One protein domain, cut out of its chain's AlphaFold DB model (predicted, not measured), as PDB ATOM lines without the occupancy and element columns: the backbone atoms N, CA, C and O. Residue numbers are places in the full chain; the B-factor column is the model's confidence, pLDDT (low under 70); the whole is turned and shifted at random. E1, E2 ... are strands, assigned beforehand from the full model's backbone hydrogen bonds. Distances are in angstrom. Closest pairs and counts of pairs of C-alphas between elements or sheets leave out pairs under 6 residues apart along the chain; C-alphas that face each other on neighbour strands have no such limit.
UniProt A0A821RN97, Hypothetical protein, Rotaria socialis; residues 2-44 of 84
ATOM      1  N   GLY A   2      42.997 245.176-168.141       91.94
ATOM      2  CA  GLY A   2      41.739 245.918-167.925       91.94
ATOM      3  C   GLY A   2      41.515 247.119-168.852       91.94
ATOM      4  O   GLY A   2      40.434 247.690-168.846       91.94
ATOM      5  N   ILE A   3      42.512 247.489-169.664       94.56
ATOM      6  CA  ILE A   3      42.394 248.539-170.680       94.56
ATOM      7  C   ILE A   3      42.367 247.867-172.049       94.56
ATOM      8  O   ILE A   3      43.297 247.135-172.391       94.56
ATOM      9  N   ASN A   4      41.308 248.115-172.817       93.31
ATOM     10  CA  ASN A   4      41.220 247.705-174.214       93.31
ATOM     11  C   ASN A   4      41.791 248.818-175.104       93.31
ATOM     12  O   ASN A   4      41.277 249.935-175.093       93.31
ATOM     13  N   ILE A   5      42.855 248.525-175.856       94.75
ATOM     14  CA  ILE A   5      43.519 249.494-176.735       94.75
ATOM     15  C   ILE A   5      43.119 249.200-178.179       94.75
ATOM     16  O   ILE A   5      43.432 248.141-178.718       94.75
ATOM     17  N   LEU A   6      42.446 250.158-178.817       93.69
ATOM     18  CA  LEU A   6      41.969 250.031-180.192       93.69
ATOM     19  C   LEU A   6      42.850 250.843-181.152       93.69
ATOM     20  O   LEU A   6      42.604 252.026-181.384       93.69
ATOM     21  N   TYR A   7      43.854 250.210-181.759       94.81
ATOM     22  CA  TYR A   7      44.695 250.849-182.782       94.81
ATOM     23  C   TYR A   7      43.930 251.116-184.084       94.81
ATOM     24  O   TYR A   7      42.967 250.414-184.397       94.81
ATOM     25  N   GLN A   8      44.388 252.111-184.856       95.25
ATOM     26  CA  GLN A   8      43.804 252.474-186.158       95.25
ATOM     27  C   GLN A   8      42.282 252.667-186.059       95.25
ATOM     28  O   GLN A   8      41.501 252.040-186.774       95.25
ATOM     29  N   THR A   9      41.867 253.462-185.077       95.81
ATOM     30  CA  THR A   9      40.459 253.705-184.766       95.81
ATOM     31  C   THR A   9      40.207 255.194-184.823       95.81
ATOM     32  O   THR A   9      40.839 255.952-184.095       95.81
ATOM     33  N   GLU A  10      39.266 255.599-185.662       96.50
ATOM     34  CA  GLU A  10      38.796 256.974-185.731       96.50
ATOM     35  C   GLU A  10      37.301 256.990-185.428       96.50
ATOM     36  O   GLU A  10      36.529 256.240-186.028       96.50
ATOM     37  N   VAL A  11      36.896 257.826-184.472       96.81
ATOM     38  CA  VAL A  11      35.484 258.017-184.135       96.81
ATOM     39  C   VAL A  11      34.810 258.783-185.268       96.81
ATOM     40  O   VAL A  11      35.237 259.876-185.627       96.81
ATOM     41  N   GLU A  12      33.748 258.209-185.823       97.19
ATOM     42  CA  GLU A  12      32.924 258.842-186.851       97.19
ATOM     43  C   GLU A  12      31.768 259.623-186.228       97.19
ATOM     44  O   GLU A  12      31.486 260.758-186.610       97.19
ATOM     45  N   ARG A  13      31.076 259.005-185.267       97.38
ATOM     46  CA  ARG A  13      29.855 259.556-184.684       97.38
ATOM     47  C   ARG A  13      29.665 259.055-183.262       97.38
ATOM     48  O   ARG A  13      29.981 257.910-182.949       97.38
ATOM     49  N   ILE A  14      29.106 259.915-182.419       98.06
ATOM     50  CA  ILE A  14      28.670 259.574-181.066       98.06
ATOM     51  C   ILE A  14      27.190 259.915-180.974       98.06
ATOM     52  O   ILE A  14      26.786 261.031-181.301       98.06
ATOM     53  N   GLU A  15      26.385 258.948-180.550       98.19
ATOM     54  CA  GLU A  15      24.940 259.098-180.401       98.19
ATOM     55  C   GLU A  15      24.559 258.826-178.950       98.19
ATOM     56  O   GLU A  15      25.013 257.845-178.363       98.19
ATOM     57  N   LYS A  16      23.743 259.705-178.362       98.19
ATOM     58  CA  LYS A  16      23.212 259.495-177.015       98.19
ATOM     59  C   LYS A  16      22.042 258.507-177.086       98.19
ATOM     60  O   LYS A  16      21.108 258.722-177.858       98.19
ATOM     61  N   SER A  17      22.109 257.449-176.292       96.75
ATOM     62  CA  SER A  17      21.078 256.419-176.161       96.75
ATOM     63  C   SER A  17      19.979 256.852-175.182       96.75
ATOM     64  O   SER A  17      20.132 257.815-174.429       96.75
ATOM     65  N   SER A  18      18.849 256.138-175.173       96.94
ATOM     66  CA  SER A  18      17.714 256.423-174.278       96.94
ATOM     67  C   SER A  18      17.987 256.120-172.801       96.94
ATOM     68  O   SER A  18      17.266 256.611-171.942       96.94
ATOM     69  N   ASP A  19      18.998 255.300-172.511       96.88
ATOM     70  CA  ASP A  19      19.439 254.910-171.166       96.88
ATOM     71  C   ASP A  19      20.599 255.781-170.639       96.88
ATOM     72  O   ASP A  19      21.344 255.364-169.755       96.88
ATOM     73  N   ASP A  20      20.779 256.977-171.210       96.44
ATOM     74  CA  ASP A  20      21.873 257.918-170.933       96.44
ATOM     75  C   ASP A  20      23.293 257.419-171.277       96.44
ATOM     76  O   ASP A  20      24.263 258.149-171.059       96.44
ATOM     77  N   SER A  21      23.442 256.237-171.887       98.19
ATOM     78  CA  SER A  21      24.714 255.799-172.471       98.19
ATOM     79  C   SER A  21      25.016 256.492-173.810       98.19
ATOM     80  O   SER A  21      24.183 257.189-174.397       98.19
ATOM     81  N   PHE A  22      26.233 256.298-174.312       98.50
ATOM     82  CA  PHE A  22      26.683 256.749-175.622       98.50
ATOM     83  C   PHE A  22      27.055 255.557-176.492       98.50
ATOM     84  O   PHE A  22      27.873 254.730-176.090       98.50
ATOM     85  N   ARG A  23      26.536 255.537-177.719       98.00
ATOM     86  CA  ARG A  23      26.971 254.621-178.771       98.00
ATOM     87  C   ARG A  23      27.987 255.310-179.673       98.00
ATOM     88  O   ARG A  23      27.675 256.304-180.330       98.00
ATOM     89  N   VAL A  24      29.201 254.774-179.719       98.12
ATOM     90  CA  VAL A  24      30.317 255.268-180.532       98.12
ATOM     91  C   VAL A  24      30.424 254.437-181.807       98.12
ATOM     92  O   VAL A  24      30.574 253.215-181.750       98.12
ATOM     93  N   LYS A  25      30.355 255.100-182.962       97.88
ATOM     94  CA  LYS A  25      30.596 254.524-184.289       97.88
ATOM     95  C   LYS A  25      31.968 254.951-184.791       97.88
ATOM     96  O   LYS A  25      32.396 256.083-184.556       97.88
ATOM     97  N   PHE A  26      32.643 254.047-185.487       97.25
ATOM     98  CA  PHE A  26      33.988 254.255-186.009       97.25
ATOM     99  C   PHE A  26      33.957 254.310-187.532       97.25
ATOM    100  O   PHE A  26      33.117 253.660-188.144       97.25
ATOM    101  N   LYS A  27      34.892 255.051-188.138       96.75
ATOM    102  CA  LYS A  27      34.999 255.133-189.606       96.75
ATOM    103  C   LYS A  27      35.427 253.812-190.236       96.75
ATOM    104  O   LYS A  27      35.108 253.529-191.386       96.75
ATOM    105  N   GLN A  28      36.227 253.039-189.510       95.56
ATOM    106  CA  GLN A  28      36.614 251.695-189.918       95.56
ATOM    107  C   GLN A  28      35.442 250.737-189.692       95.56
ATOM    108  O   GLN A  28      34.638 250.961-188.790       95.56
ATOM    109  N   ASP A  29      35.396 249.639-190.447       91.19
ATOM    110  CA  ASP A  29      34.430 248.558-190.231       91.19
ATOM    111  C   ASP A  29      34.733 247.825-188.911       91.19
ATOM    112  O   ASP A  29      35.430 246.811-188.852       91.19
ATOM    113  N   LYS A  30      34.302 248.442-187.811       91.81
ATOM    114  CA  LYS A  30      34.470 247.988-186.434       91.81
ATOM    115  C   LYS A  30      33.113 247.998-185.755       91.81
ATOM    116  O   LYS A  30      32.291 248.886-185.981       91.81
ATOM    117  N   THR A  31      32.902 247.037-184.862       94.06
ATOM    118  CA  THR A  31      31.681 246.978-184.060       94.06
ATOM    119  C   THR A  31      31.520 248.269-183.245       94.06
ATOM    120  O   THR A  31      32.463 248.659-182.548       94.06
ATOM    121  N   PRO A  32      30.350 248.936-183.305       95.62
ATOM    122  CA  PRO A  32      30.059 250.077-182.447       95.62
ATOM    123  C   PRO A  32      30.193 249.720-180.967       95.62
ATOM    124  O   PRO A  32      29.886 248.597-180.566       95.62
ATOM    125  N   MET A  33      30.620 250.685-180.158       96.75
ATOM    126  CA  MET A  33      30.862 250.493-178.728       96.75
ATOM    127  C   MET A  33      29.904 251.344-177.900       96.75
ATOM    128  O   MET A  33      29.791 252.544-178.141       96.75
ATOM    129  N   ASP A  34      29.265 250.735-176.904       97.44
ATOM    130  CA  ASP A  34      28.452 251.446-175.918       97.44
ATOM    131  C   ASP A  34      29.309 251.780-174.680       97.44
ATOM    132  O   ASP A  34      30.094 250.956-174.207       97.44
ATOM    133  N   THR A  35      29.202 253.009-174.172       97.69
ATOM    134  CA  THR A  35      29.932 253.496-172.988       97.69
ATOM    135  C   THR A  35      29.107 254.528-172.226       97.69
ATOM    136  O   THR A  35      28.299 255.239-172.812       97.69
ATOM    137  N   ASN A  36      29.326 254.674-170.919       98.19
ATOM    138  CA  ASN A  36      28.679 255.732-170.133       98.19
ATOM    139  C   ASN A  36      29.398 257.085-170.241       98.19
ATOM    140  O   ASN A  36      28.827 258.115-169.892       98.19
ATOM    141  N   LEU A  37      30.647 257.098-170.713       97.38
ATOM    142  CA  LEU A  37      31.446 258.315-170.833       97.38
ATOM    143  C   LEU A  37      32.355 258.258-172.061       97.38
ATOM    144  O   LEU A  37      32.986 257.236-172.339       97.38
ATOM    145  N   VAL A  38      32.460 259.391-172.756       96.88
ATOM    146  CA  VAL A  38      33.450 259.621-173.811       96.88
ATOM    147  C   VAL A  38      34.323 260.804-173.409       96.88
ATOM    148  O   VAL A  38      33.820 261.899-173.172       96.88
ATOM    149  N   MET A  39      35.636 260.586-173.336       96.56
ATOM    150  CA  MET A  39      36.619 261.625-173.022       96.56
ATOM    151  C   MET A  39      37.435 261.966-174.269       96.56
ATOM    152  O   MET A  39      38.143 261.115-174.808       96.56
ATOM    153  N   PHE A  40      37.380 263.225-174.698       95.25
ATOM    154  CA  PHE A  40      38.207 263.726-175.791       95.25
ATOM    155  C   PHE A  40      39.558 264.196-175.252       95.25
ATOM    156  O   PHE A  40      39.639 265.159-174.499       95.25
ATOM    157  N   SER A  41      40.622 263.510-175.661       95.06
ATOM    158  CA  SER A  41      42.016 263.837-175.324       95.06
ATOM    159  C   SER A  41      42.876 263.940-176.592       95.06
ATOM    160  O   SER A  41      44.004 263.467-176.644       95.06
ATOM    161  N   ILE A  42      42.307 264.543-177.642       94.25
ATOM    162  CA  ILE A  42      42.874 264.569-179.004       94.25
ATOM    163  C   ILE A  42      43.814 265.752-179.281       94.25
ATOM    164  O   ILE A  42      44.462 265.783-180.321       94.25
ATOM    165  N   GLY A  43      43.887 266.731-178.379       92.75
ATOM    166  CA  GLY A  43      44.718 267.920-178.554       92.75
ATOM    167  C   GLY A  43      44.199 269.120-177.770       92.75
ATOM    168  O   GLY A  43      43.192 269.032-177.066       92.75
ATOM    169  N   ARG A  44      44.915 270.241-177.882       92.62
ATOM    170  CA  ARG A  44      44.575 271.532-177.272       92.62
ATOM    171  C   ARG A  44      44.845 272.645-178.277       92.62
ATOM    172  O   ARG A  44      45.805 272.557-179.037       92.62
TER     173      ARG A  44
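This is residues 2 to 44 of the 84 residues of the protein "Hypothetical protein" of Rotaria socialis (UniProt A0A821RN97). Little of this domain is regular structure: a small three-stranded sheet, a meander in which each strand is the antiparallel neighbour of the one before, has long unnamed stretches at both ends, and the last residues, 39 to 44, stick out free. The printed part has 43 residues with no named helix and strands E1, E2 and E3, which hold 14 of them; the class is all strand, and the sheet order is E1 - E2 - E3. The whole is only just compact, close to loose, with a radius of gyration of the C-alphas of 11.0 A and spans of 29 by 27 by 24 A.

E1, residues 11 to 16, begins at C-alpha 11 (35.484, 258.017, -184.135) and is 14.3 A long. E2, residues 22 to 26, is 12.9 A long. E3, residues 33 to 35, is 6.5 A long and ends at C-alpha 35 (29.932, 253.496, -172.988).

E1 and E2 form an antiparallel hairpin at 160 degrees, with N 23 and O 15 within hydrogen-bond range at 2.8 A. E2, the inner strand, forms a second antiparallel hairpin with E3 at 150 degrees, with N 24 and O 33 at 2.8 A.

The C-alphas of Ser 18 and Arg 44, the two farthest apart, are 31.0 A from each other. The printed part has no cut and no long link between strands, and no printed residue is under 70 in pLDDT.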